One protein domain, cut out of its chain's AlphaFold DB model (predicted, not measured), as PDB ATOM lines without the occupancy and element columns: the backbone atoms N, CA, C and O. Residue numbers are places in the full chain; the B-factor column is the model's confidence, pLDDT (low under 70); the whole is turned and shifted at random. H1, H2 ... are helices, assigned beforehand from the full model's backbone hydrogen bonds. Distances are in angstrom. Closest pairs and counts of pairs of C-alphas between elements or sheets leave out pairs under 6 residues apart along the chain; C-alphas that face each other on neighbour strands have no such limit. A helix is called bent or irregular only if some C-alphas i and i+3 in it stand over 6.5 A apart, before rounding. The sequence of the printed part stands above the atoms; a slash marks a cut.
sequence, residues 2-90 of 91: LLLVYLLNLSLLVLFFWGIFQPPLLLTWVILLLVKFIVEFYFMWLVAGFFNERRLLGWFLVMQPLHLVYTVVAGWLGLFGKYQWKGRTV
ATOM      1  N   LEU A   2       6.654  14.882 -39.969       60.38
ATOM      2  CA  LEU A   2       7.545  14.208 -40.939       60.38
ATOM      3  C   LEU A   2       7.227  14.498 -42.421       60.38
ATOM      4  O   LEU A   2       8.140  14.735 -43.204       60.38
ATOM      5  N   LEU A   3       5.942  14.554 -42.799       61.38
ATOM      6  CA  LEU A   3       5.523  14.827 -44.183       61.38
ATOM      7  C   LEU A   3       5.969  16.216 -44.682       61.38
ATOM      8  O   LEU A   3       6.351  16.371 -45.835       61.38
ATOM      9  N   LEU A   4       5.949  17.222 -43.801       63.84
ATOM     10  CA  LEU A   4       6.329  18.596 -44.138       63.84
ATOM     11  C   LEU A   4       7.847  18.719 -44.327       63.84
ATOM     12  O   LEU A   4       8.294  19.364 -45.269       63.84
ATOM     13  N   VAL A   5       8.631  18.021 -43.494       68.06
ATOM     14  CA  VAL A   5      10.088  17.892 -43.671       68.06
ATOM     15  C   VAL A   5      10.408  17.196 -44.996       68.06
ATOM     16  O   VAL A   5      11.312  17.628 -45.710       68.06
ATOM     17  N   TYR A   6       9.648  16.161 -45.361       66.00
ATOM     18  CA  TYR A   6       9.827  15.465 -46.632       66.00
ATOM     19  C   TYR A   6       9.510  16.356 -47.840       66.00
ATOM     20  O   TYR A   6      10.354  16.506 -48.718       66.00
ATOM     21  N   LEU A   7       8.339  17.001 -47.860       67.00
ATOM     22  CA  LEU A   7       7.924  17.893 -48.951       67.00
ATOM     23  C   LEU A   7       8.894  19.062 -49.156       67.00
ATOM     24  O   LEU A   7       9.162  19.433 -50.294       67.00
ATOM     25  N   LEU A   8       9.446  19.613 -48.072       68.81
ATOM     26  CA  LEU A   8      10.392  20.727 -48.130       68.81
ATOM     27  C   LEU A   8      11.777  20.293 -48.645       68.81
ATOM     28  O   LEU A   8      12.415  21.025 -49.397       68.81
ATOM     29  N   ASN A   9      12.239  19.085 -48.303       69.56
ATOM     30  CA  ASN A   9      13.471  18.536 -48.889       69.56
ATOM     31  C   ASN A   9      13.268  18.096 -50.348       69.56
ATOM     32  O   ASN A   9      14.161  18.291 -51.170       69.56
ATOM     33  N   LEU A  10      12.093  17.559 -50.694       68.38
ATOM     34  CA  LEU A  10      11.743  17.209 -52.070       68.38
ATOM     35  C   LEU A  10      11.663  18.457 -52.955       68.38
ATOM     36  O   LEU A  10      12.207  18.448 -54.057       68.38
ATOM     37  N   SER A  11      11.034  19.538 -52.485       71.00
ATOM     38  CA  SER A  11      10.927  20.780 -53.256       71.00
ATOM     39  C   SER A  11      12.298  21.404 -53.525       71.00
ATOM     40  O   SER A  11      12.548  21.838 -54.647       71.00
ATOM     41  N   LEU A  12      13.218  21.359 -52.555       68.50
ATOM     42  CA  LEU A  12      14.621  21.743 -52.751       68.50
ATOM     43  C   LEU A  12      15.312  20.888 -53.823       68.50
ATOM     44  O   LEU A  12      16.074  21.413 -54.629       68.50
ATOM     45  N   LEU A  13      15.042  19.586 -53.868       70.19
ATOM     46  CA  LEU A  13      15.625  18.684 -54.862       70.19
ATOM     47  C   LEU A  13      15.066  18.930 -56.272       70.19
ATOM     48  O   LEU A  13      15.811  18.977 -57.248       70.19
ATOM     49  N   VAL A  14      13.753  19.132 -56.382       74.81
ATOM     50  CA  VAL A  14      13.082  19.445 -57.651       74.81
ATOM     51  C   VAL A  14      13.545  20.802 -58.185       74.81
ATOM     52  O   VAL A  14      13.835  20.920 -59.374       74.81
ATOM     53  N   LEU A  15      13.700  21.806 -57.313       69.50
ATOM     54  CA  LEU A  15      14.248  23.117 -57.672       69.50
ATOM     55  C   LEU A  15      15.694  23.036 -58.174       69.50
ATOM     56  O   LEU A  15      16.046  23.789 -59.077       69.50
ATOM     57  N   PHE A  16      16.513  22.119 -57.647       69.06
ATOM     58  CA  PHE A  16      17.870  21.889 -58.153       69.06
ATOM     59  C   PHE A  16      17.849  21.419 -59.609       69.06
ATOM     60  O   PHE A  16      18.457  22.045 -60.475       69.06
ATOM     61  N   PHE A  17      17.102  20.347 -59.892       70.69
ATOM     62  CA  PHE A  17      17.011  19.784 -61.239       70.69
ATOM     63  C   PHE A  17      16.364  20.754 -62.232       70.69
ATOM     64  O   PHE A  17      16.820  20.854 -63.370       70.69
ATOM     65  N   TRP A  18      15.353  21.514 -61.806       73.19
ATOM     66  CA  TRP A  18      14.719  22.538 -62.642       73.19
ATOM     67  C   TRP A  18      15.623  23.764 -62.858       73.19
ATOM     68  O   TRP A  18      15.631  24.355 -63.937       73.19
ATOM     69  N   GLY A  19      16.429  24.124 -61.854       67.19
ATOM     70  CA  GLY A  19      17.393  25.223 -61.909       67.19
ATOM     71  C   GLY A  19      18.539  24.992 -62.896       67.19
ATOM     72  O   GLY A  19      19.063  25.956 -63.444       67.19
ATOM     73  N   ILE A  20      18.881  23.739 -63.214       72.50
ATOM     74  CA  ILE A  20      19.864  23.421 -64.269       72.50
ATOM     75  C   ILE A  20      19.392  23.933 -65.641       72.50
ATOM     76  O   ILE A  20      20.203  24.390 -66.443       72.50
ATOM     77  N   PHE A  21      18.081  23.912 -65.900       77.50
ATOM     78  CA  PHE A  21      17.495  24.419 -67.146       77.50
ATOM     79  C   PHE A  21      17.239  25.935 -67.121       77.50
ATOM     80  O   PHE A  21      16.993  26.530 -68.168       77.50
ATOM     81  N   GLN A  22      17.275  26.565 -65.940       75.50
ATOM     82  CA  GLN A  22      17.006  27.990 -65.734       75.50
ATOM     83  C   GLN A  22      18.013  28.585 -64.730       75.50
ATOM     84  O   GLN A  22      17.756  28.578 -63.522       75.50
ATOM     85  N   PRO A  23      19.125  29.178 -65.210       74.75
ATOM     86  CA  PRO A  23      20.179  29.748 -64.366       74.75
ATOM     87  C   PRO A  23      19.709  30.678 -63.228       74.75
ATOM     88  O   PRO A  23      20.266  30.578 -62.132       74.75
ATOM     89  N   PRO A  24      18.687  31.549 -63.396       79.12
ATOM     90  CA  PRO A  24      18.227  32.388 -62.286       79.12
ATOM     91  C   PRO A  24      17.572  31.591 -61.145       79.12
ATOM     92  O   PRO A  24      17.713  31.978 -59.986       79.12
ATOM     93  N   LEU A  25      16.928  30.452 -61.432       73.62
ATOM     94  CA  LEU A  25      16.365  29.576 -60.394       73.62
ATOM     95  C   LEU A  25      17.458  28.838 -59.613       73.62
ATOM     96  O   LEU A  25      17.292  28.577 -58.421       73.62
ATOM     97  N   LEU A  26      18.592  28.545 -60.255       73.56
ATOM     98  CA  LEU A  26      19.750  27.946 -59.592       73.56
ATOM     99  C   LEU A  26      20.319  28.879 -58.511       73.56
ATOM    100  O   LEU A  26      20.694  28.427 -57.432       73.56
ATOM    101  N   LEU A  27      20.325  30.192 -58.760       78.88
ATOM    102  CA  LEU A  27      20.788  31.184 -57.787       78.88
ATOM    103  C   LEU A  27      19.840  31.272 -56.579       78.88
ATOM    104  O   LEU A  27      20.298  31.287 -55.437       78.88
ATOM    105  N   THR A  28      18.522  31.231 -56.807       78.06
ATOM    106  CA  THR A  28      17.525  31.122 -55.727       78.06
ATOM    107  C   THR A  28      17.713  29.841 -54.913       78.06
ATOM    108  O   THR A  28      17.635  29.870 -53.686       78.06
ATOM    109  N   TRP A  29      18.012  28.724 -55.581       76.44
ATOM    110  CA  TRP A  29      18.284  27.448 -54.928       76.44
ATOM    111  C   TRP A  29      19.523  27.508 -54.024       76.44
ATOM    112  O   TRP A  29      19.450  27.089 -52.868       76.44
ATOM    113  N   VAL A  30      20.627  28.097 -54.498       78.44
ATOM    114  CA  VAL A  30      21.850  28.286 -53.696       78.44
ATOM    115  C   VAL A  30      21.587  29.170 -52.473       78.44
ATOM    116  O   VAL A  30      22.033  28.836 -51.376       78.44
ATOM    117  N   ILE A  31      20.829  30.263 -52.629       83.38
ATOM    118  CA  ILE A  31      20.459  31.141 -51.504       83.38
ATOM    119  C   ILE A  31      19.634  30.375 -50.467       83.38
ATOM    120  O   ILE A  31      19.928  30.452 -49.274       83.38
ATOM    121  N   LEU A  32      18.631  29.607 -50.898       79.50
ATOM    122  CA  LEU A  32      17.809  28.796 -49.995       79.50
ATOM    123  C   LEU A  32      18.645  27.749 -49.247       79.50
ATOM    124  O   LEU A  32      18.428  27.531 -48.055       79.50
ATOM    125  N   LEU A  33      19.625  27.144 -49.919       78.88
ATOM    126  CA  LEU A  33      20.568  26.211 -49.306       78.88
ATOM    127  C   LEU A  33      21.440  26.884 -48.243       78.88
ATOM    128  O   LEU A  33      21.591  26.342 -47.150       78.88
ATOM    129  N   LEU A  34      21.966  28.077 -48.531       83.44
ATOM    130  CA  LEU A  34      22.758  28.855 -47.575       83.44
ATOM    131  C   LEU A  34      21.936  29.272 -46.356       83.44
ATOM    132  O   LEU A  34      22.404  29.145 -45.226       83.44
ATOM    133  N   VAL A  35      20.702  29.732 -46.558       85.38
ATOM    134  CA  VAL A  35      19.812  30.082 -45.443       85.38
ATOM    135  C   VAL A  35      19.518  28.846 -44.594       85.38
ATOM    136  O   VAL A  35      19.641  28.912 -43.369       85.38
ATOM    137  N   LYS A  36      19.204  27.705 -45.222       82.75
ATOM    138  CA  LYS A  36      18.988  26.434 -44.516       82.75
ATOM    139  C   LYS A  36      20.212  26.057 -43.675       82.75
ATOM    140  O   LYS A  36      20.070  25.780 -42.486       82.75
ATOM    141  N   PHE A  37      21.396  26.126 -44.279       83.62
ATOM    142  CA  PHE A  37      22.672  25.861 -43.623       83.62
ATOM    143  C   PHE A  37      22.875  26.739 -42.385       83.62
ATOM    144  O   PHE A  37      23.221  26.231 -41.320       83.62
ATOM    145  N   ILE A  38      22.655  28.054 -42.504       85.56
ATOM    146  CA  ILE A  38      22.856  29.009 -41.405       85.56
ATOM    147  C   ILE A  38      21.896  28.713 -40.254       85.56
ATOM    148  O   ILE A  38      22.314  28.705 -39.097       85.56
ATOM    149  N   VAL A  39      20.626  28.439 -40.561       86.25
ATOM    150  CA  VAL A  39      19.613  28.106 -39.551       86.25
ATOM    151  C   VAL A  39      19.979  26.813 -38.819       86.25
ATOM    152  O   VAL A  39      19.961  26.785 -37.588       86.25
ATOM    153  N   GLU A  40      20.361  25.763 -39.548       82.88
ATOM    154  CA  GLU A  40      20.789  24.487 -38.961       82.88
ATOM    155  C   GLU A  40      22.066  24.640 -38.127       82.88
ATOM    156  O   GLU A  40      22.150  24.099 -37.025       82.88
ATOM    157  N   PHE A  41      23.042  25.414 -38.606       83.50
ATOM    158  CA  PHE A  41      24.278  25.684 -37.877       83.50
ATOM    159  C   PHE A  41      24.021  26.479 -36.591       83.50
ATOM    160  O   PHE A  41      24.554  26.128 -35.541       83.50
ATOM    161  N   TYR A  42      23.175  27.510 -36.647       85.94
ATOM    162  CA  TYR A  42      22.803  28.304 -35.476       85.94
ATOM    163  C   TYR A  42      22.065  27.458 -34.434       85.94
ATOM    164  O   TYR A  42      22.407  27.492 -33.250       85.94
ATOM    165  N   PHE A  43      21.106  26.643 -34.875       84.75
ATOM    166  CA  PHE A  43      20.411  25.697 -34.007       84.75
ATOM    167  C   PHE A  43      21.393  24.718 -33.349       84.75
ATOM    168  O   PHE A  43      21.372  24.544 -32.129       84.75
ATOM    169  N   MET A  44      22.302  24.131 -34.132       82.25
ATOM    170  CA  MET A  44      23.279  23.175 -33.619       82.25
ATOM    171  C   MET A  44      24.284  23.828 -32.672       82.25
ATOM    172  O   MET A  44      24.684  23.211 -31.689       82.25
ATOM    173  N   TRP A  45      24.672  25.081 -32.914       83.25
ATOM    174  CA  TRP A  45      25.524  25.839 -32.003       83.25
ATOM    175  C   TRP A  45      24.833  26.068 -30.654       83.25
ATOM    176  O   TRP A  45      25.448  25.848 -29.608       83.25
ATOM    177  N   LEU A  46      23.548  26.427 -30.663       85.50
ATOM    178  CA  LEU A  46      22.773  26.619 -29.438       85.50
ATOM    179  C   LEU A  46      22.667  25.311 -28.630       85.50
ATOM    180  O   LEU A  46      22.909  25.300 -27.422       85.50
ATOM    181  N   VAL A  47      22.404  24.192 -29.313       83.25
ATOM    182  CA  VAL A  47      22.341  22.850 -28.709       83.25
ATOM    183  C   VAL A  47      23.715  22.389 -28.204       83.25
ATOM    184  O   VAL A  47      23.833  21.928 -27.072       83.25
ATOM    185  N   ALA A  48      24.780  22.558 -28.987       84.00
ATOM    186  CA  ALA A  48      26.141  22.196 -28.586       84.00
ATOM    187  C   ALA A  48      26.644  23.038 -27.402       84.00
ATOM    188  O   ALA A  48      27.431  22.552 -26.591       84.00
ATOM    189  N   GLY A  49      26.187  24.289 -27.285       80.50
ATOM    190  CA  GLY A  49      26.421  25.132 -26.115       80.50
ATOM    191  C   GLY A  49      25.736  24.591 -24.859       80.50
ATOM    192  O   GLY A  49      26.359  24.566 -23.803       80.50
ATOM    193  N   PHE A  50      24.501  24.100 -24.991       84.56
ATOM    194  CA  PHE A  50      23.755  23.473 -23.897       84.56
ATOM    195  C   PHE A  50      24.383  22.146 -23.437       84.56
ATOM    196  O   PHE A  50      24.532  21.917 -22.241       84.56
ATOM    197  N   PHE A  51      24.812  21.297 -24.376       81.69
ATOM    198  CA  PHE A  51      25.449  20.009 -24.069       81.69
ATOM    199  C   PHE A  51      26.964  20.103 -23.808       81.69
ATOM    200  O   PHE A  51      27.590  19.089 -23.523       81.69
ATOM    201  N   ASN A  52      27.563  21.297 -23.905       78.06
ATOM    202  CA  ASN A  52      29.009  21.552 -23.794       78.06
ATOM    203  C   ASN A  52      29.892  20.742 -24.779       78.06
ATOM    204  O   ASN A  52      31.109  20.666 -24.636       78.06
ATOM    205  N   GLU A  53      29.292  20.189 -25.834       77.88
ATOM    206  CA  GLU A  53      29.924  19.304 -26.821       77.88
ATOM    207  C   GLU A  53      30.217  20.043 -28.137       77.88
ATOM    208  O   GLU A  53      29.863  19.622 -29.242       77.88
ATOM    209  N   ARG A  54      30.903  21.189 -28.043       75.94
ATOM    210  CA  ARG A  54      31.250  22.022 -29.214       75.94
ATOM    211  C   ARG A  54      32.131  21.299 -30.236       75.94
ATOM    212  O   ARG A  54      32.152  21.681 -31.403       75.94
ATOM    213  N   ARG A  55      32.824  20.232 -29.829       76.44
ATOM    214  CA  ARG A  55      33.669  19.409 -30.708       76.44
ATOM    215  C   ARG A  55      32.864  18.696 -31.804       76.44
ATOM    216  O   ARG A  55      33.411  18.401 -32.864       76.44
ATOM    217  N   LEU A  56      31.566  18.473 -31.590       76.94
ATOM    218  CA  LEU A  56      30.671  17.865 -32.579       76.94
ATOM    219  C   LEU A  56      30.272  18.827 -33.713       76.94
ATOM    220  O   LEU A  56      29.859  18.365 -34.773       76.94
ATOM    221  N   LEU A  57      30.454  20.147 -33.552       78.88
ATOM    222  CA  LEU A  57      30.133  21.129 -34.600       78.88
ATOM    223  C   LEU A  57      31.003  20.957 -35.855       78.88
ATOM    224  O   LEU A  57      30.518  21.150 -36.966       78.88
ATOM    225  N   GLY A  58      32.264  20.537 -35.700       78.12
ATOM    226  CA  GLY A  58      33.128  20.216 -36.844       78.12
ATOM    227  C   GLY A  58      32.626  18.997 -37.625       78.12
ATOM    228  O   GLY A  58      32.583  19.013 -38.852       78.12
ATOM    229  N   TRP A  59      32.158  17.970 -36.910       80.75
ATOM    230  CA  TRP A  59      31.534  16.793 -37.519       80.75
ATOM    231  C   TRP A  59      30.210  17.125 -38.201       80.75
ATOM    232  O   TRP A  59      29.898  16.529 -39.228       80.75
ATOM    233  N   PHE A  60      29.460  18.099 -37.682       78.88
ATOM    234  CA  PHE A  60      28.214  18.549 -38.292       78.88
ATOM    235  C   PHE A  60      28.424  19.071 -39.719       78.88
ATOM    236  O   PHE A  60      27.665  18.712 -40.616       78.88
ATOM    237  N   LEU A  61      29.496  19.835 -39.954       78.50
ATOM    238  CA  LEU A  61      29.828  20.354 -41.282       78.50
ATOM    239  C   LEU A  61      30.101  19.230 -42.295       78.50
ATOM    240  O   LEU A  61      29.626  19.280 -43.426       78.50
ATOM    241  N   VAL A  62      30.827  18.193 -41.872       80.81
ATOM    242  CA  VAL A  62      31.128  17.012 -42.703       80.81
ATOM    243  C   VAL A  62      29.885  16.144 -42.914       80.81
ATOM    244  O   VAL A  62      29.696  15.569 -43.984       80.81
ATOM    245  N   MET A  63      29.018  16.052 -41.906       80.75
ATOM    246  CA  MET A  63      27.813  15.226 -41.946       80.75
ATOM    247  C   MET A  63      26.669  15.859 -42.734       80.75
ATOM    248  O   MET A  63      25.793  15.127 -43.177       80.75
ATOM    249  N   GLN A  64      26.650  17.172 -42.959       75.69
ATOM    250  CA  GLN A  64      25.599  17.826 -43.746       75.69
ATOM    251  C   GLN A  64      25.377  17.258 -45.160       75.69
ATOM    252  O   GLN A  64      24.222  16.962 -45.487       75.69
ATOM    253  N   PRO A  65      26.406  17.064 -46.012       77.38
ATOM    254  CA  PRO A  65      26.200  16.451 -47.324       77.38
ATOM    255  C   PRO A  65      25.659  15.020 -47.211       77.38
ATOM    256  O   PRO A  65      24.753  14.645 -47.955       77.38
ATOM    257  N   LEU A  66      26.133  14.238 -46.232       80.44
ATOM    258  CA  LEU A  66      25.597  12.900 -45.945       80.44
ATOM    259  C   LEU A  66      24.143  12.955 -45.464       80.44
ATOM    260  O   LEU A  66      23.335  12.115 -45.851       80.44
ATOM    261  N   HIS A  67      23.790  13.958 -44.660       75.44
ATOM    262  CA  HIS A  67      22.442  14.166 -44.150       75.44
ATOM    263  C   HIS A  67      21.471  14.491 -45.281       75.44
ATOM    264  O   HIS A  67      20.359  13.966 -45.298       75.44
ATOM    265  N   LEU A  68      21.889  15.294 -46.261       74.00
ATOM    266  CA  LEU A  68      21.089  15.559 -47.453       74.00
ATOM    267  C   LEU A  68      20.811  14.258 -48.218       74.00
ATOM    268  O   LEU A  68      19.650  13.944 -48.468       74.00
ATOM    269  N   VAL A  69      21.844  13.457 -48.497       75.12
ATOM    270  CA  VAL A  69      21.690  12.157 -49.179       75.12
ATOM    271  C   VAL A  69      20.777  11.223 -48.382       75.12
ATOM    272  O   VAL A  69      19.835  10.658 -48.936       75.12
ATOM    273  N   TYR A  70      21.001  11.101 -47.074       76.06
ATOM    274  CA  TYR A  70      20.186  10.266 -46.197       76.06
ATOM    275  C   TYR A  70      18.724  10.719 -46.167       76.06
ATOM    276  O   TYR A  70      17.835   9.882 -46.250       76.06
ATOM    277  N   THR A  71      18.450  12.024 -46.100       72.88
ATOM    278  CA  THR A  71      17.075  12.548 -46.071       72.88
ATOM    279  C   THR A  71      16.335  12.234 -47.372       72.88
ATOM    280  O   THR A  71      15.155  11.885 -47.349       72.88
ATOM    281  N   VAL A  72      17.037  12.293 -48.507       69.25
ATOM    282  CA  VAL A  72      16.497  11.904 -49.816       69.25
ATOM    283  C   VAL A  72      16.217  10.405 -49.868       69.25
ATOM    284  O   VAL A  72      15.120  10.009 -50.256       69.25
ATOM    285  N   VAL A  73      17.163   9.570 -49.429       73.44
ATOM    286  CA  VAL A  73      17.018   8.104 -49.425       73.44
ATOM    287  C   VAL A  73      15.929   7.649 -48.452       73.44
ATOM    288  O   VAL A  73      15.078   6.845 -48.821       73.44
ATOM    289  N   ALA A  74      15.906   8.181 -47.230       70.56
ATOM    290  CA  ALA A  74      14.893   7.887 -46.221       70.56
ATOM    291  C   ALA A  74      13.504   8.352 -46.671       70.56
ATOM    292  O   ALA A  74      12.514   7.664 -46.440       70.56
ATOM    293  N   GLY A  75      13.429   9.490 -47.357       64.88
ATOM    294  CA  GLY A  75      12.194   9.984 -47.942       64.88
ATOM    295  C   GLY A  75      11.708   9.159 -49.142       64.88
ATOM    296  O   GLY A  75      10.519   8.864 -49.244       64.88
ATOM    297  N   TRP A  76      12.621   8.713 -50.008       66.44
ATOM    298  CA  TRP A  76      12.328   7.771 -51.092       66.44
ATOM    299  C   TRP A  76      11.833   6.427 -50.544       66.44
ATOM    300  O   TRP A  76      10.768   5.950 -50.924       66.44
ATOM    301  N   LEU A  77      12.544   5.843 -49.578       64.44
ATOM    302  CA  LEU A  77      12.131   4.608 -48.904       64.44
ATOM    303  C   LEU A  77      10.822   4.783 -48.119       64.44
ATOM    304  O   LEU A  77      10.021   3.855 -48.066       64.44
ATOM    305  N   GLY A  78      10.567   5.967 -47.561       58.91
ATOM    306  CA  GLY A  78       9.324   6.305 -46.865       58.91
ATOM    307  C   GLY A  78       8.100   6.393 -47.782       58.91
ATOM    308  O   GLY A  78       7.001   6.063 -47.345       58.91
ATOM    309  N   LEU A  79       8.275   6.764 -49.056       56.88
ATOM    310  CA  LEU A  79       7.216   6.699 -50.076       56.88
ATOM    311  C   LEU A  79       6.893   5.259 -50.496       56.88
ATOM    312  O   LEU A  79       5.741   4.948 -50.794       56.88
ATOM    313  N   PHE A  80       7.900   4.384 -50.527       56.06
ATOM    314  CA  PHE A  80       7.730   2.974 -50.895       56.06
ATOM    315  C   PHE A  80       7.307   2.086 -49.715       56.06
ATOM    316  O   PHE A  80       6.710   1.023 -49.906       56.06
ATOM    317  N   GLY A  81       7.579   2.515 -48.485       49.56
ATOM    318  CA  GLY A  81       7.230   1.793 -47.276       49.56
ATOM    319  C   GLY A  81       5.753   1.946 -46.935       49.56
ATOM    320  O   GLY A  81       5.386   2.820 -46.155       49.56
ATOM    321  N   LYS A  82       4.896   1.039 -47.423       46.75
ATOM    322  CA  LYS A  82       3.635   0.747 -46.722       46.75
ATOM    323  C   LYS A  82       4.008   0.349 -45.293       46.75
ATOM    324  O   LYS A  82       4.484  -0.763 -45.074       46.75
ATOM    325  N   TYR A  83       3.841   1.266 -44.343       47.31
ATOM    326  CA  TYR A  83       4.159   1.035 -42.940       47.31
ATOM    327  C   TYR A  83       3.236  -0.065 -42.396       47.31
ATOM    328  O   TYR A  83       2.069   0.156 -42.081       47.31
ATOM    329  N   GLN A  84       3.755  -1.289 -42.371       46.72
ATOM    330  CA  GLN A  84       3.097  -2.476 -41.840       46.72
ATOM    331  C   GLN A  84       3.614  -2.680 -40.421       46.72
ATOM    332  O   GLN A  84       4.653  -3.306 -40.207       46.72
ATOM    333  N   TRP A  85       2.908  -2.137 -39.433       49.41
ATOM    334  CA  TRP A  85       3.235  -2.398 -38.036       49.41
ATOM    335  C   TRP A  85       2.484  -3.652 -37.582       49.41
ATOM    336  O   TRP A  85       1.254  -3.668 -37.559       49.41
ATOM    337  N   LYS A  86       3.218  -4.735 -37.283       53.31
ATOM    338  CA  LYS A  86       2.667  -6.043 -36.859       53.31
ATOM    339  C   LYS A  86       1.486  -6.540 -37.723       53.31
ATOM    340  O   LYS A  86       0.443  -6.920 -37.198       53.31
ATOM    341  N   GLY A  87       1.627  -6.515 -39.050       63.09
ATOM    342  CA  GLY A  87       0.617  -7.071 -39.964       63.09
ATOM    343  C   GLY A  87      -0.711  -6.304 -40.026       63.09
ATOM    344  O   GLY A  87      -1.703  -6.848 -40.506       63.09
ATOM    345  N   ARG A  88      -0.760  -5.052 -39.551       54.16
ATOM    346  CA  ARG A  88      -1.893  -4.148 -39.786       54.16
ATOM    347  C   ARG A  88      -1.412  -2.897 -40.513       54.16
ATOM    348  O   ARG A  88      -0.503  -2.206 -40.056       54.16
ATOM    349  N   THR A  89      -2.045  -2.605 -41.645       46.16
ATOM    350  CA  THR A  89      -1.960  -1.303 -42.318       46.16
ATOM    351  C   THR A  89      -2.575  -0.243 -41.419       46.16
ATOM    352  O   THR A  89      -3.783  -0.274 -41.174       46.16
ATOM    353  N   VAL A  90      -1.760   0.695 -40.953       57.44
ATOM    354  CA  VAL A  90      -2.248   1.908 -40.292       57.44
ATOM    355  C   VAL A  90      -2.438   2.955 -41.396       57.44
ATOM    356  O   VAL A  90      -1.485   3.237 -42.122       57.44
TER     357      VAL A  90
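This is residues 2 to 90 of the 91 residues of an uncharacterized protein of Arachidicoccus ginsenosidivorans (UniProt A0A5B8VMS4). Helices H2, the longest, and H1 meet near one end as a V, and H3 spans its open side, making a loose triangular frame from which residues 83 to 89 stick out. The printed part has 89 residues with three named helices, in the order H1, H2, H3, and no named strand: all helix. It is loose, radius of gyration of the C-alphas 16.6 A, and flat, 44 by 42 by 19 A.

H2, residues 23 to 50, touches H1, residues 2 to 21, in a helical hairpin, opposite ways at 36 degrees, only just steep; the closest C-alphas, Gly 19 and Leu 26, are 4.3 A apart. H3, residues 56 to 80, touches H2 with residues 56 to 57 alone, at a steep tilt of 62 degrees, opposite ways; the closest C-alphas, Trp 45 and Leu 57, are 7.1 A apart. H3 touches H1 with residues 71 to 75 alone, about perpendicular at 84 degrees; the closest C-alphas, Tyr 6 and Gly 75, are 6.1 A apart. Every O i to N i+4 pair is within hydrogen-bond range in H2, 15 of 16 in H1 and 18 of 21 in H3.

H2 is 41.1 A long, H3 32.9 A and H1 29.8 A. C-alpha 2 is at (7.545, 14.208, -40.939) and C-alpha 80 at (7.730, 2.974, -50.895). H3 has a kink of 56 degrees near residue 63 and is only just irregular, C-alphas 62 and 65 being 6.8 A apart.

The C-alphas farthest apart, Pro 24 and Lys 86, are 48.6 A apart. The printed part has no cut, and both links are tight. Mean pLDDT of the printed part is 72.6; 30 residues are under 70, among them 75 to 90.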